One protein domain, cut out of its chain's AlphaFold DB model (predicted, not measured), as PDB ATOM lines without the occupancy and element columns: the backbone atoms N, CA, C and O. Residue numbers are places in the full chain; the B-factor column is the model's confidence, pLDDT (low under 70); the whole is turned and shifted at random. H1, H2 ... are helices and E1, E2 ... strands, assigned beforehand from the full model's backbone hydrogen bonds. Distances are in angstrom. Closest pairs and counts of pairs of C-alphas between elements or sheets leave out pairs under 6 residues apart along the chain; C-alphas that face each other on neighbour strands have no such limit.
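What this domain is: This is residues 3 to 17 and 95 to 268 of the 285 residues of an uncharacterized protein of Geobacteraceae bacterium GWC2_53_11 (UniProt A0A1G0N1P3). A strongly twisted sheet of seven strands curls round H2 on one face, H3 packs on its other face, and a long hairpin arm, E5 and E6, reaches away from this body. At the opposite end lies a helical hairpin, H5 and H6. The printed part has 189 residues with six named helices and nine named strands, in the order E1 H1 E2 E3 H2 E4 E5 E6 H3 E7 H4 E8 E9 H5 H6, of mixed class. The large sheet, E2 E3 E1 E4 E7 E9 E8, is mixed; E5 and E6 are antiparallel. The whole is compact, radius of gyration of the C-alphas 17.5 A, with an elongated outline of 60 by 39 by 34 A.

How they stand to each other: E1, residues 3 to 7, is the antiparallel neighbour of E3, residues 105 to 110 (N 4 to O 108, 2.8 A), and of E4, residues 135 to 140 (N 5 to O 137, 2.9 A). H1, residues 10 to 17, is not on the sheet. Edge strand E2, residues 98 to 101, forms a hairpin with E3 (N 100 to O 107, 2.8 A). H2, residues 114 to 129, and H3, residues 167 to 178, are on opposite faces, giving three layers, helices on both faces of a sheet. The closest C-alphas of H3 and E4 are Ala 172 and Ala 139, 4.9 A. E5, residues 144 to 151, and E6, residues 157 to 165, form a hairpin (N 148 to O 160, 2.8 A). E7, residues 185 to 188, is parallel to E4 (N 138 to O 186, 2.8 A). H4, residues 189 to 195, is on the sheet. E8, residues 203 to 205, and E9, residues 215 to 219, form a hairpin (N 204 to O 218, 2.8 A). E3, H2, E4, with E1 between the two strands in the sheet, and E7, H4, E8, with E9 between the two strands in the sheet, are split strand-helix-strand units, two strands of one sheet that are not neighbours joined through a helix, each with a right-handed crossover. H5, residues 232 to 243, and H6, residues 248 to 267, touch as a helical hairpin, C-alphas 243 and 251 being closest at 5.5 A. H6 only grazes the sheet. Every O i to N i+4 pair is within hydrogen-bond range in H2, H3 and H5; H1 has 3 of 4, H6 14 of 16, and H4 1 of 3, with 3 of 4 O i to N i+3 pairs.

Where its parts are: E1 begins at C-alpha 3, (325.716, 221.476, 302.152). From first to last C-alpha, H2 is 22.3 A, E6 24.2 A and H6 26.0 A. H6 ends at C-alpha 267, (322.969, 199.431, 284.932).

The domain as a whole: The C-alphas farthest apart are Gln 154 and Ala 267, 62.9 A. Residues 18 to 94 are not printed, C-alphas 17 and 95 being 39.4 A apart. The link E9 to H5 is long. Mean pLDDT of the printed part is 84.9; under 70 are residues 9 to 17, 95, 156, 159 to 163, 200 and 225 to 230.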
ATOM      1  N   VAL A   3     327.105 221.130 301.887       95.56
ATOM      2  CA  VAL A   3     325.716 221.476 302.152       95.56
ATOM      3  C   VAL A   3     324.854 220.739 301.144       95.56
ATOM      4  O   VAL A   3     325.043 220.942 299.945       95.56
ATOM      5  N   ALA A   4     323.931 219.908 301.618       96.31
ATOM      6  CA  ALA A   4     322.817 219.427 300.820       96.31
ATOM      7  C   ALA A   4     321.638 220.389 300.939       96.31
ATOM      8  O   ALA A   4     321.361 220.910 302.021       96.31
ATOM      9  N   PHE A   5     320.939 220.576 299.832       95.69
ATOM     10  CA  PHE A   5     319.600 221.136 299.774       95.69
ATOM     11  C   PHE A   5     318.690 220.070 299.176       95.69
ATOM     12  O   PHE A   5     319.011 219.551 298.108       95.69
ATOM     13  N   VAL A   6     317.599 219.739 299.857       94.62
ATOM     14  CA  VAL A   6     316.566 218.815 299.386       94.62
ATOM     15  C   VAL A   6     315.245 219.560 299.375       94.62
ATOM     16  O   VAL A   6     314.745 219.975 300.416       94.62
ATOM     17  N   ASP A   7     314.709 219.738 298.185       93.25
ATOM     18  CA  ASP A   7     313.416 220.324 297.910       93.25
ATOM     19  C   ASP A   7     312.332 219.235 297.913       93.25
ATOM     20  O   ASP A   7     312.470 218.191 297.264       93.25
ATOM     21  N   LEU A   8     311.272 219.478 298.681       85.81
ATOM     22  CA  LEU A   8     310.122 218.591 298.854       85.81
ATOM     23  C   LEU A   8     308.924 219.050 298.015       85.81
ATOM     24  O   LEU A   8     308.149 218.211 297.567       85.81
ATOM     25  N   LEU A   9     308.758 220.366 297.816       65.56
ATOM     26  CA  LEU A   9     307.551 220.957 297.218       65.56
ATOM     27  C   LEU A   9     307.815 221.772 295.943       65.56
ATOM     28  O   LEU A   9     306.869 222.080 295.232       65.56
ATOM     29  N   GLY A  10     309.047 222.082 295.538       59.81
ATOM     30  CA  GLY A  10     309.302 222.634 294.194       59.81
ATOM     31  C   GLY A  10     309.005 221.625 293.074       59.81
ATOM     32  O   GLY A  10     308.768 222.008 291.927       59.81
ATOM     33  N   PHE A  11     308.900 220.336 293.414       50.47
ATOM     34  CA  PHE A  11     308.288 219.313 292.563       50.47
ATOM     35  C   PHE A  11     306.750 219.356 292.605       50.47
ATOM     36  O   PHE A  11     306.123 219.133 291.573       50.47
ATOM     37  N   SER A  12     306.136 219.680 293.754       42.50
ATOM     38  CA  SER A  12     304.674 219.790 293.889       42.50
ATOM     39  C   SER A  12     304.124 221.095 293.317       42.50
ATOM     40  O   SER A  12     303.095 221.056 292.672       42.50
ATOM     41  N   SER A  13     304.818 222.230 293.434       46.56
ATOM     42  CA  SER A  13     304.412 223.505 292.821       46.56
ATOM     43  C   SER A  13     304.408 223.433 291.291       46.56
ATOM     44  O   SER A  13     303.557 224.040 290.651       46.56
ATOM     45  N   ALA A  14     305.281 222.616 290.688       42.56
ATOM     46  CA  ALA A  14     305.200 222.286 289.265       42.56
ATOM     47  C   ALA A  14     303.963 221.424 288.931       42.56
ATOM     48  O   ALA A  14     303.409 221.559 287.843       42.56
ATOM     49  N   VAL A  15     303.503 220.586 289.866       42.19
ATOM     50  CA  VAL A  15     302.259 219.798 289.766       42.19
ATOM     51  C   VAL A  15     301.018 220.646 290.088       42.19
ATOM     52  O   VAL A  15     299.962 220.414 289.522       42.19
ATOM     53  N   GLU A  16     301.118 221.673 290.928       42.72
ATOM     54  CA  GLU A  16     300.017 222.585 291.266       42.72
ATOM     55  C   GLU A  16     299.850 223.699 290.222       42.72
ATOM     56  O   GLU A  16     298.731 224.133 289.971       42.72
ATOM     57  N   SER A  17     300.914 224.075 289.498       38.66
ATOM     58  CA  SER A  17     300.816 224.926 288.295       38.66
ATOM     59  C   SER A  17     300.073 224.260 287.124       38.66
ATOM     60  O   SER A  17     299.878 224.865 286.074       38.66
ATOM     61  N   PHE A  95     329.862 211.808 313.643       53.50
ATOM     62  CA  PHE A  95     329.246 212.226 312.378       53.50
ATOM     63  C   PHE A  95     328.193 213.312 312.643       53.50
ATOM     64  O   PHE A  95     326.982 213.101 312.623       53.50
ATOM     65  N   SER A  96     328.668 214.521 312.936       70.94
ATOM     66  CA  SER A  96     327.819 215.664 313.235       70.94
ATOM     67  C   SER A  96     327.516 216.422 311.951       70.94
ATOM     68  O   SER A  96     328.327 217.212 311.458       70.94
ATOM     69  N   TYR A  97     326.324 216.195 311.409       74.69
ATOM     70  CA  TYR A  97     325.740 217.101 310.433       74.69
ATOM     71  C   TYR A  97     324.705 218.009 311.102       74.69
ATOM     72  O   TYR A  97     323.981 217.625 312.020       74.69
ATOM     73  N   LYS A  98     324.634 219.257 310.639       83.75
ATOM     74  CA  LYS A  98     323.602 220.219 311.022       83.75
ATOM     75  C   LYS A  98     322.446 220.103 310.044       83.75
ATOM     76  O   LYS A  98     322.669 220.206 308.843       83.75
ATOM     77  N   ALA A  99     321.233 219.941 310.555       83.94
ATOM     78  CA  ALA A  99     320.020 219.944 309.749       83.94
ATOM     79  C   ALA A  99     319.192 221.200 310.041       83.94
ATOM     80  O   ALA A  99     319.009 221.570 311.203       83.94
ATOM     81  N   VAL A 100     318.678 221.838 308.994       83.00
ATOM     82  CA  VAL A 100     317.667 222.894 309.085       83.00
ATOM     83  C   VAL A 100     316.517 222.514 308.170       83.00
ATOM     84  O   VAL A 100     316.732 222.212 307.003       83.00
ATOM     85  N   VAL A 101     315.305 222.506 308.711       82.88
ATOM     86  CA  VAL A 101     314.099 222.061 308.011       82.88
ATOM     87  C   VAL A 101     313.152 223.249 307.879       82.88
ATOM     88  O   VAL A 101     312.933 223.974 308.851       82.88
ATOM     89  N   PHE A 102     312.609 223.432 306.684       81.50
ATOM     90  CA  PHE A 102     311.524 224.354 306.364       81.50
ATOM     91  C   PHE A 102     310.266 223.571 305.992       81.50
ATOM     92  O   PHE A 102     310.274 222.343 305.944       81.50
ATOM     93  N   SER A 103     309.179 224.293 305.719       79.31
ATOM     94  CA  SER A 103     307.913 223.705 305.275       79.31
ATOM     95  C   SER A 103     308.035 222.909 303.976       79.31
ATOM     96  O   SER A 103     307.279 221.967 303.776       79.31
ATOM     97  N   ASP A 104     308.963 223.289 303.101       84.00
ATOM     98  CA  ASP A 104     309.081 222.776 301.735       84.00
ATOM     99  C   ASP A 104     310.459 222.202 301.402       84.00
ATOM    100  O   ASP A 104     310.668 221.698 300.303       84.00
ATOM    101  N   SER A 105     311.416 222.290 302.322       89.25
ATOM    102  CA  SER A 105     312.806 221.994 302.014       89.25
ATOM    103  C   SER A 105     313.636 221.676 303.248       89.25
ATOM    104  O   SER A 105     313.312 222.039 304.378       89.25
ATOM    105  N   ILE A 106     314.743 220.973 303.032       90.50
ATOM    106  CA  ILE A 106     315.673 220.539 304.068       90.50
ATOM    107  C   ILE A 106     317.092 220.903 303.640       90.50
ATOM    108  O   ILE A 106     317.505 220.663 302.507       90.50
ATOM    109  N   PHE A 107     317.865 221.445 304.575       90.38
ATOM    110  CA  PHE A 107     319.289 221.693 304.420       90.38
ATOM    111  C   PHE A 107     320.072 220.827 305.393       90.38
ATOM    112  O   PHE A 107     319.787 220.821 306.589       90.38
ATOM    113  N   LEU A 108     321.090 220.138 304.889       91.50
ATOM    114  CA  LEU A 108     322.018 219.335 305.686       91.50
ATOM    115  C   LEU A 108     323.421 219.892 305.488       91.50
ATOM    116  O   LEU A 108     323.777 220.232 304.366       91.50
ATOM    117  N   ALA A 109     324.233 219.995 306.536       90.75
ATOM    118  CA  ALA A 109     325.597 220.496 306.417       90.75
ATOM    119  C   ALA A 109     326.586 219.726 307.292       90.75
ATOM    120  O   ALA A 109     326.368 219.614 308.495       90.75
ATOM    121  N   ALA A 110     327.701 219.276 306.717       90.44
ATOM    122  CA  ALA A 110     328.774 218.596 307.447       90.44
ATOM    123  C   ALA A 110     330.173 219.025 306.974       90.44
ATOM    124  O   ALA A 110     330.352 219.677 305.936       90.44
ATOM    125  N   SER A 111     331.191 218.694 307.767       91.12
ATOM    126  CA  SER A 111     332.595 218.977 307.453       91.12
ATOM    127  C   SER A 111     333.119 218.129 306.291       91.12
ATOM    128  O   SER A 111     333.899 218.658 305.497       91.12
ATOM    129  N   SER A 112     332.648 216.885 306.164       90.38
ATOM    130  CA  SER A 112     332.967 215.905 305.115       90.38
ATOM    131  C   SER A 112     331.803 215.703 304.132       90.38
ATOM    132  O   SER A 112     330.661 216.062 304.421       90.38
ATOM    133  N   LEU A 113     332.119 215.212 302.929       91.94
ATOM    134  CA  LEU A 113     331.157 215.057 301.832       91.94
ATOM    135  C   LEU A 113     330.288 213.808 302.012       91.94
ATOM    136  O   LEU A 113     329.072 213.892 301.877       91.94
ATOM    137  N   GLU A 114     330.916 212.686 302.351       89.31
ATOM    138  CA  GLU A 114     330.282 211.370 302.492       89.31
ATOM    139  C   GLU A 114     329.057 211.375 303.427       89.31
ATOM    140  O   GLU A 114     327.978 211.028 302.952       89.31
ATOM    141  N   PRO A 115     329.094 211.945 304.650       85.06
ATOM    142  CA  PRO A 115     327.910 211.959 305.521       85.06
ATOM    143  C   PRO A 115     326.752 212.783 304.962       85.06
ATOM    144  O   PRO A 115     325.591 212.549 305.285       85.06
ATOM    145  N   VAL A 116     327.062 213.794 304.144       90.69
ATOM    146  CA  VAL A 116     326.047 214.617 303.482       90.69
ATOM    147  C   VAL A 116     325.422 213.855 302.319       90.69
ATOM    148  O   VAL A 116     324.214 213.969 302.126       90.69
ATOM    149  N   ILE A 117     326.217 213.086 301.568       91.62
ATOM    150  CA  ILE A 117     325.716 212.174 300.534       91.62
ATOM    151  C   ILE A 117     324.805 211.135 301.179       91.62
ATOM    152  O   ILE A 117     323.663 211.010 300.745       91.62
ATOM    153  N   ASP A 118     325.262 210.475 302.242       85.94
ATOM    154  CA  ASP A 118     324.505 209.414 302.900       85.94
ATOM    155  C   ASP A 118     323.171 209.915 303.442       85.94
ATOM    156  O   ASP A 118     322.110 209.394 303.098       85.94
ATOM    157  N   ALA A 119     323.207 210.993 304.229       85.12
ATOM    158  CA  ALA A 119     322.004 211.547 304.832       85.12
ATOM    159  C   ALA A 119     321.015 212.083 303.781       85.12
ATOM    160  O   ALA A 119     319.804 211.923 303.941       85.12
ATOM    161  N   ALA A 120     321.497 212.722 302.708       91.81
ATOM    162  CA  ALA A 120     320.629 213.251 301.654       91.81
ATOM    163  C   ALA A 120     320.089 212.150 300.726       91.81
ATOM    164  O   ALA A 120     318.931 212.219 300.310       91.81
ATOM    165  N   GLY A 121     320.903 211.142 300.409       91.19
ATOM    166  CA  GLY A 121     320.512 209.990 299.599       91.19
ATOM    167  C   GLY A 121     319.445 209.159 300.301       91.19
ATOM    168  O   GLY A 121     318.389 208.896 299.723       91.19
ATOM    169  N   GLU A 122     319.666 208.842 301.580       86.44
ATOM    170  CA  GLU A 122     318.678 208.159 302.421       86.44
ATOM    171  C   GLU A 122     317.387 208.973 302.552       86.44
ATOM    172  O   GLU A 122     316.293 208.421 302.426       86.44
ATOM    173  N   LEU A 123     317.489 210.292 302.744       87.94
ATOM    174  CA  LEU A 123     316.329 211.179 302.789       87.94
ATOM    175  C   LEU A 123     315.477 211.077 301.516       87.94
ATOM    176  O   LEU A 123     314.280 210.805 301.608       87.94
ATOM    177  N   ILE A 124     316.077 211.272 300.340       91.12
ATOM    178  CA  ILE A 124     315.348 211.266 299.062       91.12
ATOM    179  C   ILE A 124     314.723 209.895 298.792       91.12
ATOM    180  O   ILE A 124     313.545 209.823 298.437       91.12
ATOM    181  N   ALA A 125     315.468 208.808 299.020       89.00
ATOM    182  CA  ALA A 125     314.950 207.451 298.861       89.00
ATOM    183  C   ALA A 125     313.740 207.203 299.777       89.00
ATOM    184  O   ALA A 125     312.697 206.726 299.331       89.00
ATOM    185  N   ASN A 126     313.834 207.598 301.049       85.06
ATOM    186  CA  ASN A 126     312.763 207.404 302.026       85.06
ATOM    187  C   ASN A 126     311.523 208.247 301.730       85.06
ATOM    188  O   ASN A 126     310.405 207.787 301.966       85.06
ATOM    189  N   LEU A 127     311.700 209.464 301.217       86.94
ATOM    190  CA  LEU A 127     310.591 210.302 300.766       86.94
ATOM    191  C   LEU A 127     309.880 209.661 299.575       86.94
ATOM    192  O   LEU A 127     308.656 209.533 299.602       86.94
ATOM    193  N   LEU A 128     310.628 209.159 298.591       88.94
ATOM    194  CA  LEU A 128     310.039 208.484 297.438       88.94
ATOM    195  C   LEU A 128     309.280 207.208 297.834       88.94
ATOM    196  O   LEU A 128     308.172 206.989 297.354       88.94
ATOM    197  N   LEU A 129     309.811 206.405 298.763       85.62
ATOM    198  CA  LEU A 129     309.103 205.238 299.317       85.62
ATOM    199  C   LEU A 129     307.791 205.620 300.023       85.62
ATOM    200  O   LEU A 129     306.854 204.826 300.076       85.62
ATOM    201  N   LYS A 130     307.708 206.847 300.544       85.25
ATOM    202  CA  LYS A 130     306.489 207.439 301.112       85.25
ATOM    203  C   LYS A 130     305.649 208.185 300.073       85.25
ATOM    204  O   LYS A 130     304.718 208.889 300.455       85.25
ATOM    205  N   LYS A 131     305.945 208.012 298.781       87.69
ATOM    206  CA  LYS A 131     305.265 208.654 297.646       87.69
ATOM    207  C   LYS A 131     305.384 210.180 297.636       87.69
ATOM    208  O   LYS A 131     304.498 210.869 297.145       87.69
ATOM    209  N   ILE A 132     306.488 210.706 298.164       86.62
ATOM    210  CA  ILE A 132     306.780 212.139 298.211       86.62
ATOM    211  C   ILE A 132     307.954 212.397 297.272       86.62
ATOM    212  O   ILE A 132     309.095 212.065 297.612       86.62
ATOM    213  N   PRO A 133     307.700 212.933 296.066       90.00
ATOM    214  CA  PRO A 133     308.776 213.245 295.150       90.00
ATOM    215  C   PRO A 133     309.628 214.355 295.758       90.00
ATOM    216  O   PRO A 133     309.119 215.370 296.221       90.00
ATOM    217  N   SER A 134     310.935 214.148 295.766       92.12
ATOM    218  CA  SER A 134     311.885 215.133 296.264       92.12
ATOM    219  C   SER A 134     313.111 215.165 295.380       92.12
ATOM    220  O   SER A 134     313.439 214.207 294.677       92.12
ATOM    221  N   ARG A 135     313.792 216.295 295.386       94.81
ATOM    222  CA  ARG A 135     314.990 216.488 294.588       94.81
ATOM    223  C   ARG A 135     315.996 217.242 295.411       94.81
ATOM    224  O   ARG A 135     315.637 218.124 296.176       94.81
ATOM    225  N   GLY A 136     317.265 216.918 295.252       96.81
ATOM    226  CA  GLY A 136     318.293 217.614 295.989       96.81
ATOM    227  C   GLY A 136     319.556 217.848 295.207       96.81
ATOM    228  O   GLY A 136     319.756 217.383 294.083       96.81
ATOM    229  N   SER A 137     320.446 218.588 295.844       97.62
ATOM    230  CA  SER A 137     321.824 218.679 295.405       97.62
ATOM    231  C   SER A 137     322.770 218.961 296.562       97.62
ATOM    232  O   SER A 137     322.347 219.418 297.622       97.62
ATOM    233  N   ILE A 138     324.058 218.712 296.337       98.06
ATOM    234  CA  ILE A 138     325.131 218.918 297.305       98.06
ATOM    235  C   ILE A 138     326.166 219.873 296.722       98.06
ATOM    236  O   ILE A 138     326.591 219.727 295.575       98.06
ATOM    237  N   ALA A 139     326.614 220.835 297.526       97.75
ATOM    238  CA  ALA A 139     327.675 221.761 297.158       97.75
ATOM    239  C   ALA A 139     328.659 222.025 298.302       97.75
ATOM    240  O   ALA A 139     328.310 221.998 299.482       97.75
ATOM    241  N   LYS A 140     329.900 222.363 297.942       97.88
ATOM    242  CA  LYS A 140     330.946 222.791 298.872       97.88
ATOM    243  C   LYS A 140     330.952 224.313 298.991       97.88
ATOM    244  O   LYS A 140     330.924 225.048 297.995       97.88
ATOM    245  N   GLY A 141     331.041 224.813 300.218       96.06
ATOM    246  CA  GLY A 141     331.141 226.248 300.471       96.06
ATOM    247  C   GLY A 141     331.064 226.614 301.947       96.06
ATOM    248  O   GLY A 141     331.333 225.796 302.826       96.06
ATOM    249  N   SER A 142     330.726 227.872 302.224       92.44
ATOM    250  CA  SER A 142     330.449 228.328 303.585       92.44
ATOM    251  C   SER A 142     329.028 227.956 304.015       92.44
ATOM    252  O   SER A 142     328.120 227.874 303.186       92.44
ATOM    253  N   PHE A 143     328.864 227.748 305.321       88.88
ATOM    254  CA  PHE A 143     327.590 227.540 306.003       88.88
ATOM    255  C   PHE A 143     327.697 228.133 307.413       88.88
ATOM    256  O   PHE A 143     328.672 227.881 308.138       88.88
ATOM    257  N   ARG A 144     326.720 228.951 307.790       83.31
ATOM    258  CA  ARG A 144     326.612 229.586 309.106       83.31
ATOM    259  C   ARG A 144     325.156 229.597 309.533       83.31
ATOM    260  O   ARG A 144     324.312 230.004 308.746       83.31
ATOM    261  N   THR A 145     324.899 229.190 310.766       80.81
ATOM    262  CA  THR A 145     323.614 229.354 311.450       80.81
ATOM    263  C   THR A 145     323.677 230.611 312.309       80.81
ATOM    264  O   THR A 145     324.718 230.876 312.915       80.81
ATOM    265  N   PHE A 146     322.590 231.379 312.362       76.44
ATOM    266  CA  PHE A 146     322.448 232.462 313.332       76.44
ATOM    267  C   PHE A 146     321.635 231.970 314.525       76.44
ATOM    268  O   PHE A 146     320.598 231.326 314.372       76.44
ATOM    269  N   GLU A 147     322.147 232.267 315.714       75.94
ATOM    270  CA  GLU A 147     321.495 231.976 316.983       75.94
ATOM    271  C   GLU A 147     321.241 233.307 317.684       75.94
ATOM    272  O   GLU A 147     322.171 234.067 317.973       75.94
ATOM    273  N   TRP A 148     319.973 233.609 317.942       74.00
ATOM    274  CA  TRP A 148     319.563 234.764 318.723       74.00
ATOM    275  C   TRP A 148     319.110 234.307 320.096       74.00
ATOM    276  O   TRP A 148     318.144 233.562 320.240       74.00
ATOM    277  N   ASN A 149     319.786 234.800 321.126       77.62
ATOM    278  CA  ASN A 149     319.357 234.608 322.502       77.62
ATOM    279  C   ASN A 149     318.418 235.748 322.889       77.62
ATOM    280  O   ASN A 149     318.850 236.880 323.115       77.62
ATOM    281  N   LEU A 150     317.126 235.450 322.959       77.19
ATOM    282  CA  LEU A 150     316.081 236.399 323.306       77.19
ATOM    283  C   LEU A 150     315.785 236.273 324.801       77.19
ATOM    284  O   LEU A 150     315.252 235.275 325.282       77.19
ATOM    285  N   LYS A 151     316.178 237.297 325.564       77.69
ATOM    286  CA  LYS A 151     315.856 237.404 326.991       77.69
ATOM    287  C   LYS A 151     314.449 237.970 327.137       77.69
ATOM    288  O   LYS A 151     314.186 239.090 326.707       77.69
ATOM    289  N   THR A 152     313.553 237.217 327.759       77.25
ATOM    290  CA  THR A 152     312.231 237.712 328.152       77.25
ATOM    291  C   THR A 152     312.324 238.429 329.501       77.25
ATOM    292  O   THR A 152     313.174 238.108 330.336       77.25
ATOM    293  N   GLY A 153     311.447 239.412 329.728       72.62
ATOM    294  CA  GLY A 153     311.474 240.274 330.919       72.62
ATOM    295  C   GLY A 153     311.285 239.561 332.267       72.62
ATOM    296  O   GLY A 153     311.503 240.179 333.301       72.62
ATOM    297  N   GLN A 154     310.920 238.274 332.277       77.75
ATOM    298  CA  GLN A 154     310.748 237.467 333.494       77.75
ATOM    299  C   GLN A 154     311.946 236.548 333.798       77.75
ATOM    300  O   GLN A 154     311.830 235.611 334.581       77.75
ATOM    301  N   GLY A 155     313.102 236.778 333.169       74.81
ATOM    302  CA  GLY A 155     314.303 235.966 333.394       74.81
ATOM    303  C   GLY A 155     314.343 234.651 332.610       74.81
ATOM    304  O   GLY A 155     315.359 233.964 332.652       74.81
ATOM    305  N   ALA A 156     313.302 234.320 331.837       67.19
ATOM    306  CA  ALA A 156     313.373 233.238 330.861       67.19
ATOM    307  C   ALA A 156     314.117 233.711 329.601       67.19
ATOM    308  O   ALA A 156     313.819 234.777 329.060       67.19
ATOM    309  N   SER A 157     315.075 232.931 329.112       73.25
ATOM    310  CA  SER A 157     315.703 233.143 327.805       73.25
ATOM    311  C   SER A 157     315.243 232.061 326.839       73.25
ATOM    312  O   SER A 157     315.289 230.885 327.194       73.25
ATOM    313  N   PHE A 158     314.856 232.441 325.626       71.38
ATOM    314  CA  PHE A 158     314.675 231.493 324.534       71.38
ATOM    315  C   PHE A 158     315.740 231.731 323.468       71.38
ATOM    316  O   PHE A 158     316.014 232.869 323.085       71.38
ATOM    317  N   THR A 159     316.363 230.655 323.005       66.94
ATOM    318  CA  THR A 159     317.270 230.703 321.860       66.94
ATOM    319  C   THR A 159     316.439 230.445 320.613       66.94
ATOM    320  O   THR A 159     315.870 229.367 320.452       66.94
ATOM    321  N   ALA A 160     316.324 231.454 319.757       61.19
ATOM    322  CA  ALA A 160     315.766 231.307 318.425       61.19
ATOM    323  C   ALA A 160     316.913 231.059 317.440       61.19
ATOM    324  O   ALA A 160     317.870 231.830 317.392       61.19
ATOM    325  N   CYS A 161     316.806 230.002 316.641       59.56
ATOM    326  CA  CYS A 161     317.765 229.683 315.586       59.56
ATOM    327  C   CYS A 161     317.076 229.829 314.223       59.56
ATOM    328  O   CYS A 161     316.094 229.133 313.985       59.56
ATOM    329  N   ALA A 162     317.564 230.722 313.357       59.97
ATOM    330  CA  ALA A 162     317.266 230.858 311.913       59.97
ATOM    331  C   ALA A 162     317.983 232.126 311.394       59.97
ATOM    332  O   ALA A 162     318.528 232.849 312.212       59.97
ATOM    333  N   PRO A 163     317.971 232.499 310.102       63.47
ATOM    334  CA  PRO A 163     318.226 231.674 308.923       63.47
ATOM    335  C   PRO A 163     319.672 231.131 308.932       63.47
ATOM    336  O   PRO A 163     320.444 231.361 309.861       63.47
ATOM    337  N   PHE A 164     320.063 230.393 307.900       73.69
ATOM    338  CA  PHE A 164     321.463 230.058 307.642       73.69
ATOM    339  C   PHE A 164     321.895 230.680 306.316       73.69
ATOM    340  O   PHE A 164     321.090 230.900 305.415       73.69
ATOM    341  N   LEU A 165     323.178 231.006 306.213       83.00
ATOM    342  CA  LEU A 165     323.753 231.684 305.054       83.00
ATOM    343  C   LEU A 165     325.050 231.001 304.639       83.00
ATOM    344  O   LEU A 165     325.772 230.423 305.458       83.00
ATOM    345  N   GLY A 166     325.386 231.140 303.362       89.56
ATOM    346  CA  GLY A 166     326.708 230.810 302.860       89.56
ATOM    347  C   GLY A 166     326.715 230.414 301.392       89.56
ATOM    348  O   GLY A 166     325.682 230.182 300.769       89.56
ATOM    349  N   SER A 167     327.911 230.338 300.823       95.56
ATOM    350  CA  SER A 167     328.082 229.972 299.418       95.56
ATOM    351  C   SER A 167     327.694 228.520 299.139       95.56
ATOM    352  O   SER A 167     327.251 228.236 298.033       95.56
ATOM    353  N   GLY A 168     327.810 227.614 300.120       94.19
ATOM    354  CA  GLY A 168     327.388 226.217 299.960       94.19
ATOM    355  C   GLY A 168     325.874 226.106 299.779       94.19
ATOM    356  O   GLY A 168     325.409 225.439 298.866       94.19
ATOM    357  N   VAL A 169     325.128 226.869 300.579       92.56
ATOM    358  CA  VAL A 169     323.662 226.978 300.527       92.56
ATOM    359  C   VAL A 169     323.194 227.436 299.151       92.56
ATOM    360  O   VAL A 169     322.397 226.763 298.506       92.56
ATOM    361  N   ILE A 170     323.737 228.563 298.682       94.00
ATOM    362  CA  ILE A 170     323.349 229.181 297.410       94.00
ATOM    363  C   ILE A 170     323.683 228.259 296.232       94.00
ATOM    364  O   ILE A 170     322.889 228.120 295.306       94.00
ATOM    365  N   ARG A 171     324.854 227.609 296.256       96.81
ATOM    366  CA  ARG A 171     325.277 226.685 295.194       96.81
ATOM    367  C   ARG A 171     324.433 225.418 295.158       96.81
ATOM    368  O   ARG A 171     324.100 224.984 294.058       96.81
ATOM    369  N   ALA A 172     324.099 224.843 296.314       96.38
ATOM    370  CA  ALA A 172     323.205 223.694 296.393       96.38
ATOM    371  C   ALA A 172     321.825 224.087 295.846       96.38
ATOM    372  O   ALA A 172     321.390 223.555 294.833       96.38
ATOM    373  N   TYR A 173     321.209 225.143 296.378       94.94
ATOM    374  CA  TYR A 173     319.939 225.646 295.851       94.94
ATOM    375  C   TYR A 173     319.964 225.865 294.325       94.94
ATOM    376  O   TYR A 173     319.139 225.320 293.605       94.94
ATOM    377  N   HIS A 174     320.969 226.565 293.785       94.44
ATOM    378  CA  HIS A 174     321.064 226.771 292.335       94.44
ATOM    379  C   HIS A 174     321.259 225.488 291.524       94.44
ATOM    380  O   HIS A 174     320.770 225.418 290.397       94.44
ATOM    381  N   THR A 175     321.995 224.510 292.053       96.19
ATOM    382  CA  THR A 175     322.246 223.236 291.363       96.19
ATOM    383  C   THR A 175     320.988 222.394 291.307       96.19
ATOM    384  O   THR A 175     320.688 221.838 290.256       96.19
ATOM    385  N   GLU A 176     320.234 222.346 292.402       95.31
ATOM    386  CA  GLU A 176     318.887 221.791 292.398       95.31
ATOM    387  C   GLU A 176     318.050 222.569 291.370       95.31
ATOM    388  O   GLU A 176     317.707 222.033 290.322       95.31
ATOM    389  N   SER A 177     317.834 223.871 291.533       92.44
ATOM    390  CA  SER A 177     316.785 224.551 290.764       92.44
ATOM    391  C   SER A 177     317.059 224.644 289.256       92.44
ATOM    392  O   SER A 177     316.117 224.673 288.459       92.44
ATOM    393  N   LYS A 178     318.336 224.666 288.843       93.12
ATOM    394  CA  LYS A 178     318.754 224.768 287.430       93.12
ATOM    395  C   LYS A 178     319.265 223.461 286.819       93.12
ATOM    396  O   LYS A 178     319.451 223.418 285.606       93.12
ATOM    397  N   GLY A 179     319.525 222.433 287.625       93.88
ATOM    398  CA  GLY A 179     320.078 221.168 287.147       93.88
ATOM    399  C   GLY A 179     319.083 220.306 286.360       93.88
ATOM    400  O   GLY A 179     317.913 220.681 286.215       93.88
ATOM    401  N   PRO A 180     319.503 219.100 285.939       94.12
ATOM    402  CA  PRO A 180     318.648 218.119 285.276       94.12
ATOM    403  C   PRO A 180     317.471 217.701 286.152       94.12
ATOM    404  O   PRO A 180     317.643 217.432 287.344       94.12
ATOM    405  N   ARG A 181     316.272 217.662 285.569       93.44
ATOM    406  CA  ARG A 181     315.023 217.377 286.287       93.44
ATOM    407  C   ARG A 181     314.959 215.928 286.790       93.44
ATOM    408  O   ARG A 181     315.757 215.078 286.398       93.44
ATOM    409  N   GLY A 182     313.977 215.680 287.654       93.06
ATOM    410  CA  GLY A 182     313.670 214.370 288.225       93.06
ATOM    411  C   GLY A 182     314.021 214.224 289.705       93.06
ATOM    412  O   GLY A 182     314.588 215.127 290.314       93.06
ATOM    413  N   ILE A 183     313.644 213.087 290.280       94.81
ATOM    414  CA  ILE A 183     313.809 212.729 291.695       94.81
ATOM    415  C   ILE A 183     315.247 212.242 291.899       94.81
ATOM    416  O   ILE A 183     315.548 211.050 291.824       94.81
ATOM    417  N   ARG A 184     316.166 213.200 292.022       94.81
ATOM    418  CA  ARG A 184     317.617 212.989 291.907       94.81
ATOM    419  C   ARG A 184     318.371 213.791 292.958       94.81
ATOM    420  O   ARG A 184     317.869 214.801 293.449       94.81
ATOM    421  N   LEU A 185     319.601 213.373 293.242       96.81
ATOM    422  CA  LEU A 185     320.531 214.081 294.119       96.81
ATOM    423  C   LEU A 185     321.784 214.477 293.331       96.81
ATOM    424  O   LEU A 185     322.642 213.649 293.041       96.81
ATOM    425  N   LEU A 186     321.871 215.747 292.945       97.38
ATOM    426  CA  LEU A 186     322.925 216.255 292.063       97.38
ATOM    427  C   LEU A 186     324.165 216.708 292.841       97.38
ATOM    428  O   LEU A 186     324.061 217.260 293.932       97.38
ATOM    429  N   ILE A 187     325.351 216.579 292.251       97.12
ATOM    430  CA  ILE A 187     326.595 217.090 292.836       97.12
ATOM    431  C   ILE A 187     327.069 218.328 292.076       97.12
ATOM    432  O   ILE A 187     327.369 218.294 290.877       97.12
ATOM    433  N   ASN A 188     327.183 219.441 292.799       97.44
ATOM    434  CA  ASN A 188     327.799 220.655 292.294       97.44
ATOM    435  C   ASN A 188     329.317 220.464 292.141       97.44
ATOM    436  O   ASN A 188     329.989 219.877 292.989       97.44
ATOM    437  N   LYS A 189     329.890 221.063 291.100       95.88
ATOM    438  CA  LYS A 189     331.323 220.990 290.776       95.88
ATOM    439  C   LYS A 189     332.263 221.520 291.845       95.88
ATOM    440  O   LYS A 189     333.436 221.163 291.855       95.88
ATOM    441  N   SER A 190     331.770 222.346 292.766       96.94
ATOM    442  CA  SER A 190     332.546 222.749 293.942       96.94
ATOM    443  C   SER A 190     333.003 221.562 294.805       96.94
ATOM    444  O   SER A 190     333.954 221.727 295.565       96.94
ATOM    445  N   CYS A 191     332.386 220.384 294.664       95.75
ATOM    446  CA  CYS A 191     332.776 219.141 295.334       95.75
ATOM    447  C   CYS A 191     333.778 218.282 294.537       95.75
ATOM    448  O   CYS A 191     334.209 217.254 295.038       95.75
ATOM    449  N   TRP A 192     334.149 218.639 293.301       92.38
ATOM    450  CA  TRP A 192     334.844 217.709 292.394       92.38
ATOM    451  C   TRP A 192     336.192 217.187 292.876       92.38
ATOM    452  O   TRP A 192     336.529 216.042 292.598       92.38
ATOM    453  N   GLN A 193     336.956 218.018 293.581       90.31
ATOM    454  CA  GLN A 193     338.240 217.596 294.141       90.31
ATOM    455  C   GLN A 193     338.061 216.472 295.167       90.31
ATOM    456  O   GLN A 193     338.925 215.617 295.294       90.31
ATOM    457  N   ASP A 194     336.927 216.470 295.865       89.88
ATOM    458  CA  ASP A 194     336.619 215.520 296.930       89.88
ATOM    459  C   ASP A 194     335.847 214.306 296.386       89.88
ATOM    460  O   ASP A 194     335.989 213.203 296.895       89.88
ATOM    461  N   VAL A 195     335.091 214.491 295.299       85.50
ATOM    462  CA  VAL A 195     334.413 213.419 294.549       85.50
ATOM    463  C   VAL A 195     335.400 212.406 293.974       85.50
ATOM    464  O   VAL A 195     335.090 211.226 293.945       85.50
ATOM    465  N   GLN A 196     336.591 212.836 293.545       78.88
ATOM    466  CA  GLN A 196     337.618 211.921 293.023       78.88
ATOM    467  C   GLN A 196     338.140 210.928 294.069       78.88
ATOM    468  O   GLN A 196     338.710 209.908 293.697       78.88
ATOM    469  N   ALA A 197     337.982 211.252 295.354       78.75
ATOM    470  CA  ALA A 197     338.350 210.373 296.457       78.75
ATOM    471  C   ALA A 197     337.218 209.415 296.853       78.75
ATOM    472  O   ALA A 197     337.452 208.516 297.652       78.75
ATOM    473  N   LEU A 198     336.007 209.621 296.326       78.38
ATOM    474  CA  LEU A 198     334.880 208.724 296.533       78.38
ATOM    475  C   LEU A 198     334.894 207.622 295.481       78.38
ATOM    476  O   LEU A 198     335.323 207.823 294.342       78.38
ATOM    477  N   ASP A 199     334.373 206.463 295.860       75.00
ATOM    478  CA  ASP A 199     334.285 205.350 294.938       75.00
ATOM    479  C   ASP A 199     333.371 205.664 293.747       75.00
ATOM    480  O   ASP A 199     332.283 206.232 293.878       75.00
ATOM    481  N   SER A 200     333.792 205.213 292.563       69.75
ATOM    482  CA  SER A 200     333.074 205.446 291.301       69.75
ATOM    483  C   SER A 200     331.645 204.886 291.252       69.75
ATOM    484  O   SER A 200     330.858 205.310 290.413       69.75
ATOM    485  N   TRP A 201     331.282 203.963 292.150       70.38
ATOM    486  CA  TRP A 201     329.928 203.406 292.238       70.38
ATOM    487  C   TRP A 201     328.957 204.305 293.022       70.38
ATOM    488  O   TRP A 201     327.745 204.222 292.804       70.38
ATOM    489  N   ALA A 202     329.468 205.186 293.890       81.50
ATOM    490  CA  ALA A 202     328.664 206.121 294.680       81.50
ATOM    491  C   ALA A 202     328.149 207.306 293.862       81.50
ATOM    492  O   ALA A 202     327.104 207.885 294.172       81.50
ATOM    493  N   LEU A 203     328.872 207.662 292.799       89.50
ATOM    494  CA  LEU A 203     328.615 208.843 291.994       89.50
ATOM    495  C   LEU A 203     328.615 208.501 290.511       89.50
ATOM    496  O   LEU A 203     329.597 208.012 289.966       89.50
ATOM    497  N   LEU A 204     327.528 208.845 289.837       91.38
ATOM    498  CA  LEU A 204     327.364 208.613 288.413       91.38
ATOM    499  C   LEU A 204     327.606 209.897 287.648       91.38
ATOM    500  O   LEU A 204     327.100 210.957 288.017       91.38
ATOM    501  N   SER A 205     328.360 209.802 286.558       92.50
ATOM    502  CA  SER A 205     328.448 210.900 285.601       92.50
ATOM    503  C   SER A 205     327.090 211.118 284.940       92.50
ATOM    504  O   SER A 205     326.427 210.170 284.517       92.50
ATOM    505  N   LEU A 206     326.691 212.382 284.839       93.81
ATOM    506  CA  LEU A 206     325.516 212.776 284.070       93.81
ATOM    507  C   LEU A 206     325.755 212.526 282.578       93.81
ATOM    508  O   LEU A 206     326.899 212.503 282.118       93.81
ATOM    509  N   SER A 207     324.675 212.371 281.810       92.56
ATOM    510  CA  SER A 207     324.796 212.279 280.357       92.56
ATOM    511  C   SER A 207     325.328 213.598 279.772       92.56
ATOM    512  O   SER A 207     325.145 214.659 280.378       92.56
ATOM    513  N   PRO A 208     326.002 213.580 278.605       94.12
ATOM    514  CA  PRO A 208     326.637 214.779 278.046       94.12
ATOM    515  C   PRO A 208     325.697 215.980 277.856       94.12
ATOM    516  O   PRO A 208     326.139 217.120 277.959       94.12
ATOM    517  N   ASP A 209     324.415 215.730 277.600       95.19
ATOM    518  CA  ASP A 209     323.343 216.721 277.464       95.19
ATOM    519  C   ASP A 209     322.860 217.303 278.805       95.19
ATOM    520  O   ASP A 209     322.340 218.416 278.850       95.19
ATOM    521  N   GLU A 210     323.065 216.581 279.905       94.25
ATOM    522  CA  GLU A 210     322.701 216.992 281.264       94.25
ATOM    523  C   GLU A 210     323.846 217.711 282.000       94.25
ATOM    524  O   GLU A 210     323.621 218.428 282.987       94.25
ATOM    525  N   MET A 211     325.087 217.524 281.545       95.06
ATOM    526  CA  MET A 211     326.266 218.177 282.112       95.06
ATOM    527  C   MET A 211     326.240 219.691 281.868       95.06
ATOM    528  O   MET A 211     325.823 220.178 280.821       95.06
ATOM    529  N   SER A 212     326.751 220.462 282.827       95.44
ATOM    530  CA  SER A 212     326.895 221.913 282.678       95.44
ATOM    531  C   SER A 212     328.260 222.384 283.154       95.44
ATOM    532  O   SER A 212     329.113 221.587 283.537       95.44
ATOM    533  N   GLU A 213     328.488 223.697 283.181       93.69
ATOM    534  CA  GLU A 213     329.656 224.283 283.835       93.69
ATOM    535  C   GLU A 213     329.590 224.259 285.374       93.69
ATOM    536  O   GLU A 213     330.586 224.606 286.005       93.69
ATOM    537  N   HIS A 214     328.477 223.816 285.981       93.38
ATOM    538  CA  HIS A 214     328.221 223.857 287.433       93.38
ATOM    539  C   HIS A 214     327.913 222.505 288.086       93.38
ATOM    540  O   HIS A 214     328.117 222.366 289.293       93.38
ATOM    541  N   TRP A 215     327.485 221.500 287.326       94.81
ATOM    542  CA  TRP A 215     327.263 220.125 287.793       94.81
ATOM    543  C   TRP A 215     327.703 219.131 286.721       94.81
ATOM    544  O   TRP A 215     327.864 219.481 285.551       94.81
ATOM    545  N   GLY A 216     327.931 217.889 287.129       92.31
ATOM    546  CA  GLY A 216     328.314 216.823 286.201       92.31
ATOM    547  C   GLY A 216     328.137 215.415 286.751       92.31
ATOM    548  O   GLY A 216     328.399 214.470 286.022       92.31
ATOM    549  N   HIS A 217     327.750 215.280 288.020       95.00
ATOM    550  CA  HIS A 217     327.554 213.990 288.668       95.00
ATOM    551  C   HIS A 217     326.245 213.996 289.457       95.00
ATOM    552  O   HIS A 217     325.755 215.057 289.860       95.00
ATOM    553  N   GLU A 218     325.722 212.807 289.706       95.31
ATOM    554  CA  GLU A 218     324.606 212.531 290.598       95.31
ATOM    555  C   GLU A 218     324.955 211.390 291.551       95.31
ATOM    556  O   GLU A 218     325.808 210.559 291.251       95.31
ATOM    557  N   VAL A 219     324.308 211.362 292.711       93.88
ATOM    558  CA  VAL A 219     324.452 210.268 293.671       93.88
ATOM    559  C   VAL A 219     323.701 209.046 293.164       93.88
ATOM    560  O   VAL A 219     322.551 209.155 292.732       93.88
ATOM    561  N   ASN A 220     324.341 207.884 293.243       92.19
ATOM    562  CA  ASN A 220     323.696 206.614 292.959       92.19
ATOM    563  C   ASN A 220     322.728 206.256 294.098       92.19
ATOM    564  O   ASN A 220     323.144 205.858 295.184       92.19
ATOM    565  N   LEU A 221     321.424 206.407 293.860       89.12
ATOM    566  CA  LEU A 221     320.410 206.139 294.882       89.12
ATOM    567  C   LEU A 221     320.177 204.639 295.140       89.12
ATOM    568  O   LEU A 221     319.528 204.316 296.129       89.12
ATOM    569  N   ASP A 222     320.744 203.724 294.337       83.69
ATOM    570  CA  ASP A 222     320.691 202.265 294.601       83.69
ATOM    571  C   ASP A 222     321.346 201.866 295.938       83.69
ATOM    572  O   ASP A 222     321.154 200.769 296.468       83.69
ATOM    573  N   LEU A 223     322.143 202.772 296.495       75.56
ATOM    574  CA  LEU A 223     322.888 202.576 297.732       75.56
ATOM    575  C   LEU A 223     322.055 202.893 298.969       75.56
ATOM    576  O   LEU A 223     322.421 202.502 300.079       75.56
ATOM    577  N   TYR A 224     320.930 203.584 298.786       73.19
ATOM    578  CA  TYR A 224     320.192 204.206 299.870       73.19
ATOM    579  C   TYR A 224     318.782 203.625 299.984       73.19
ATOM    580  O   TYR A 224     317.946 203.725 299.090       73.19
ATOM    581  N   GLY A 225     318.523 203.005 301.136       57.69
ATOM    582  CA  GLY A 225     317.260 202.362 301.479       57.69
ATOM    583  C   GLY A 225     317.273 201.832 302.905       57.69
ATOM    584  O   GLY A 225     318.278 201.256 303.317       57.69
ATOM    585  N   LEU A 226     316.150 201.971 303.623       45.38
ATOM    586  CA  LEU A 226     315.964 201.809 305.086       45.38
ATOM    587  C   LEU A 226     316.593 200.588 305.791       45.38
ATOM    588  O   LEU A 226     316.565 200.519 307.016       45.38
ATOM    589  N   SER A 227     317.155 199.611 305.084       47.44
ATOM    590  CA  SER A 227     317.743 198.412 305.694       47.44
ATOM    591  C   SER A 227     318.599 197.553 304.749       47.44
ATOM    592  O   SER A 227     318.880 196.405 305.078       47.44
ATOM    593  N   GLY A 228     319.037 198.075 303.594       49.09
ATOM    594  CA  GLY A 228     319.746 197.282 302.573       49.09
ATOM    595  C   GLY A 228     318.841 196.603 301.533       49.09
ATOM    596  O   GLY A 228     319.333 195.814 300.734       49.09
ATOM    597  N   ASN A 229     317.541 196.934 301.517       42.62
ATOM    598  CA  ASN A 229     316.540 196.330 300.625       42.62
ATOM    599  C   ASN A 229     315.847 197.299 299.648       42.62
ATOM    600  O   ASN A 229     315.074 196.826 298.813       42.62
ATOM    601  N   ALA A 230     316.080 198.621 299.707       53.94
ATOM    602  CA  ALA A 230     315.622 199.476 298.607       53.94
ATOM    603  C   ALA A 230     316.606 199.297 297.454       53.94
ATOM    604  O   ALA A 230     317.641 199.944 297.373       53.94
ATOM    605  N   ASN A 231     316.296 198.323 296.616       77.94
ATOM    606  CA  ASN A 231     316.885 198.195 295.302       77.94
ATOM    607  C   ASN A 231     316.365 199.372 294.469       77.94
ATOM    608  O   ASN A 231     315.181 199.708 294.574       77.94
ATOM    609  N   ILE A 232     317.197 199.963 293.621       87.69
ATOM    610  CA  ILE A 232     316.781 200.966 292.636       87.69
ATOM    611  C   ILE A 232     315.520 200.546 291.867       87.69
ATOM    612  O   ILE A 232     314.698 201.392 291.541       87.69
ATOM    613  N   THR A 233     315.290 199.238 291.697       88.38
ATOM    614  CA  THR A 233     314.051 198.659 291.149       88.38
ATOM    615  C   THR A 233     312.802 199.099 291.918       88.38
ATOM    616  O   THR A 233     311.797 199.457 291.316       88.38
ATOM    617  N   LEU A 234     312.836 199.109 293.253       89.56
ATOM    618  CA  LEU A 234     311.711 199.569 294.068       89.56
ATOM    619  C   LEU A 234     311.494 201.079 293.907       89.56
ATOM    620  O   LEU A 234     310.354 201.517 293.773       89.56
ATOM    621  N   LEU A 235     312.571 201.870 293.885       90.50
ATOM    622  CA  LEU A 235     312.474 203.313 293.645       90.50
ATOM    623  C   LEU A 235     311.916 203.604 292.241       90.50
ATOM    624  O   LEU A 235     311.072 204.483 292.094       90.50
ATOM    625  N   GLN A 236     312.312 202.823 291.231       93.38
ATOM    626  CA  GLN A 236     311.736 202.863 289.883       93.38
ATOM    627  C   GLN A 236     310.244 202.561 289.908       93.38
ATOM    628  O   GLN A 236     309.472 203.370 289.408       93.38
ATOM    629  N   MET A 237     309.819 201.471 290.553       93.88
ATOM    630  CA  MET A 237     308.398 201.125 290.669       93.88
ATOM    631  C   MET A 237     307.582 202.239 291.339       93.88
ATOM    632  O   MET A 237     306.487 202.554 290.882       93.88
ATOM    633  N   MET A 238     308.108 202.868 292.398       93.50
ATOM    634  CA  MET A 238     307.440 204.001 293.056       93.50
ATOM    635  C   MET A 238     307.375 205.236 292.150       93.50
ATOM    636  O   MET A 238     306.344 205.907 292.098       93.50
ATOM    637  N   ALA A 239     308.447 205.535 291.412       93.38
ATOM    638  CA  ALA A 239     308.462 206.630 290.448       93.38
ATOM    639  C   ALA A 239     307.489 206.379 289.281       93.38
ATOM    640  O   ALA A 239     306.781 207.300 288.884       93.38
ATOM    641  N   GLU A 240     307.400 205.149 288.767       96.00
ATOM    642  CA  GLU A 240     306.433 204.753 287.735       96.00
ATOM    643  C   GLU A 240     304.996 204.881 288.236       96.00
ATOM    644  O   GLU A 240     304.161 205.463 287.542       96.00
ATOM    645  N   GLU A 241     304.711 204.395 289.449       95.19
ATOM    646  CA  GLU A 241     303.392 204.520 290.070       95.19
ATOM    647  C   GLU A 241     302.970 205.991 290.151       95.19
ATOM    648  O   GLU A 241     301.906 206.348 289.651       95.19
ATOM    649  N   LEU A 242     303.830 206.852 290.702       90.56
ATOM    650  CA  LEU A 242     303.584 208.293 290.775       90.56
ATOM    651  C   LEU A 242     303.438 208.934 289.387       90.56
ATOM    652  O   LEU A 242     302.587 209.802 289.205       90.56
ATOM    653  N   SER A 243     304.217 208.489 288.398       94.31
ATOM    654  CA  SER A 243     304.152 209.014 287.029       94.31
ATOM    655  C   SER A 243     302.792 208.786 286.367       94.31
ATOM    656  O   SER A 243     302.384 209.574 285.523       94.31
ATOM    657  N   ASN A 244     302.081 207.724 286.753       94.00
ATOM    658  CA  ASN A 244     300.760 207.398 286.218       94.00
ATOM    659  C   ASN A 244     299.634 208.206 286.881       94.00
ATOM    660  O   ASN A 244     298.495 208.146 286.423       94.00
ATOM    661  N   LEU A 245     299.937 208.940 287.956       91.19
ATOM    662  CA  LEU A 245     298.987 209.797 288.670       91.19
ATOM    663  C   LEU A 245     299.046 211.260 288.213       91.19
ATOM    664  O   LEU A 245     298.209 212.054 288.636       91.19
ATOM    665  N   VAL A 246     300.026 211.628 287.383       86.69
ATOM    666  CA  VAL A 246     300.236 213.007 286.932       86.69
ATOM    667  C   VAL A 246     299.980 213.154 285.425       86.69
ATOM    668  O   VAL A 246     300.161 212.197 284.674       86.69
ATOM    669  N   PRO A 247     299.600 214.353 284.954       91.06
ATOM    670  CA  PRO A 247     299.520 214.680 283.532       91.06
ATOM    671  C   PRO A 247     300.814 214.425 282.743       91.06
ATOM    672  O   PRO A 247     301.924 214.552 283.273       91.06
ATOM    673  N   ASP A 248     300.671 214.160 281.441       91.69
ATOM    674  CA  ASP A 248     301.777 213.807 280.538       91.69
ATOM    675  C   ASP A 248     302.895 214.860 280.495       91.69
ATOM    676  O   ASP A 248     304.072 214.517 280.401       91.69
ATOM    677  N   ASN A 249     302.566 216.150 280.610       88.50
ATOM    678  CA  ASN A 249     303.567 217.219 280.630       88.50
ATOM    679  C   ASN A 249     304.440 217.181 281.899       88.50
ATOM    680  O   ASN A 249     305.641 217.444 281.815       88.50
ATOM    681  N   ILE A 250     303.880 216.823 283.061       87.88
ATOM    682  CA  ILE A 250     304.668 216.605 284.285       87.88
ATOM    683  C   ILE A 250     305.460 215.321 284.168       87.88
ATOM    684  O   ILE A 250     306.650 215.317 284.483       87.88
ATOM    685  N   LYS A 251     304.826 214.246 283.694       93.25
ATOM    686  CA  LYS A 251     305.490 212.966 283.467       93.25
ATOM    687  C   LYS A 251     306.747 213.147 282.617       93.25
ATOM    688  O   LYS A 251     307.840 212.854 283.100       93.25
ATOM    689  N   ALA A 252     306.615 213.773 281.449       92.69
ATOM    690  CA  ALA A 252     307.721 214.059 280.540       92.69
ATOM    691  C   ALA A 252     308.795 214.964 281.160       92.69
ATOM    692  O   ALA A 252     309.991 214.763 280.957       92.69
ATOM    693  N   ARG A 253     308.390 215.976 281.937       89.75
ATOM    694  CA  ARG A 253     309.326 216.940 282.531       89.75
ATOM    695  C   ARG A 253     310.090 216.379 283.729       89.75
ATOM    696  O   ARG A 253     311.209 216.822 283.987       89.75
ATOM    697  N   HIS A 254     309.495 215.464 284.486       91.38
ATOM    698  CA  HIS A 254     309.963 215.100 285.819       91.38
ATOM    699  C   HIS A 254     310.162 213.595 286.012       91.38
ATOM    700  O   HIS A 254     311.201 213.181 286.528       91.38
ATOM    701  N   TYR A 255     309.213 212.764 285.595       94.75
ATOM    702  CA  TYR A 255     309.276 211.322 285.830       94.75
ATOM    703  C   TYR A 255     310.084 210.591 284.761       94.75
ATOM    704  O   TYR A 255     310.913 209.764 285.124       94.75
ATOM    705  N   ASP A 256     309.971 210.954 283.486       95.62
ATOM    706  CA  ASP A 256     310.770 210.329 282.424       95.62
ATOM    707  C   ASP A 256     312.287 210.521 282.654       95.62
ATOM    708  O   ASP A 256     313.028 209.532 282.600       95.62
ATOM    709  N   PRO A 257     312.785 211.722 283.034       95.19
ATOM    710  CA  PRO A 257     314.181 211.891 283.443       95.19
ATOM    711  C   PRO A 257     314.555 211.077 284.687       95.19
ATOM    712  O   PRO A 257     315.676 210.580 284.776       95.19
ATOM    713  N   THR A 258     313.625 210.917 285.638       95.44
ATOM    714  CA  THR A 258     313.838 210.096 286.844       95.44
ATOM    715  C   THR A 258     314.036 208.632 286.474       95.44
ATOM    716  O   THR A 258     315.024 208.024 286.874       95.44
ATOM    717  N   LEU A 259     313.133 208.071 285.669       96.00
ATOM    718  CA  LEU A 259     313.180 206.671 285.249       96.00
ATOM    719  C   LEU A 259     314.405 206.386 284.378       96.00
ATOM    720  O   LEU A 259     315.048 205.349 284.542       96.00
ATOM    721  N   SER A 260     314.785 207.333 283.515       95.31
ATOM    722  CA  SER A 260     316.036 207.269 282.753       95.31
ATOM    723  C   SER A 260     317.257 207.249 283.676       95.31
ATOM    724  O   SER A 260     318.103 206.362 283.553       95.31
ATOM    725  N   ALA A 261     317.331 208.160 284.656       94.31
ATOM    726  CA  ALA A 261     318.421 208.195 285.631       94.31
ATOM    727  C   ALA A 261     318.506 206.902 286.451       94.31
ATOM    728  O   ALA A 261     319.584 206.326 286.584       94.31
ATOM    729  N   TYR A 262     317.374 206.386 286.925       93.94
ATOM    730  CA  TYR A 262     317.347 205.155 287.711       93.94
ATOM    731  C   TYR A 262     317.701 203.927 286.877       93.94
ATOM    732  O   TYR A 262     318.343 203.010 287.377       93.94
ATOM    733  N   SER A 263     317.355 203.917 285.589       92.31
ATOM    734  CA  SER A 263     317.783 202.852 284.676       92.31
ATOM    735  C   SER A 263     319.301 202.846 284.499       92.31
ATOM    736  O   SER A 263     319.907 201.779 284.478       92.31
ATOM    737  N   ARG A 264     319.935 204.028 284.443       90.88
ATOM    738  CA  ARG A 264     321.403 204.135 284.449       90.88
ATOM    739  C   ARG A 264     321.997 203.670 285.775       90.88
ATOM    740  O   ARG A 264     322.961 202.919 285.747       90.88
ATOM    741  N   MET A 265     321.407 204.059 286.907       90.69
ATOM    742  CA  MET A 265     321.820 203.594 288.241       90.69
ATOM    743  C   MET A 265     321.760 202.066 288.348       90.69
ATOM    744  O   MET A 265     322.717 201.446 288.790       90.69
ATOM    745  N   ALA A 266     320.682 201.448 287.858       87.75
ATOM    746  CA  ALA A 266     320.514 199.996 287.837       87.75
ATOM    747  C   ALA A 266     321.501 199.266 286.914       87.75
ATOM    748  O   ALA A 266     321.775 198.084 287.124       87.75
ATOM    749  N   ALA A 267     321.995 199.954 285.882       87.06
ATOM    750  CA  ALA A 267     322.969 199.431 284.932       87.06
ATOM    751  C   ALA A 267     324.421 199.576 285.413       87.06
ATOM    752  O   ALA A 267     325.313 198.987 284.800       87.06
ATOM    753  N   VAL A 268     324.671 200.349 286.477       84.81
ATOM    754  CA  VAL A 268     326.001 200.484 287.086       84.81
ATOM    755  C   VAL A 268     326.288 199.211 287.869       84.81
ATOM    756  O   VAL A 268     325.930 199.047 289.028       84.81
TER     757      VAL A 268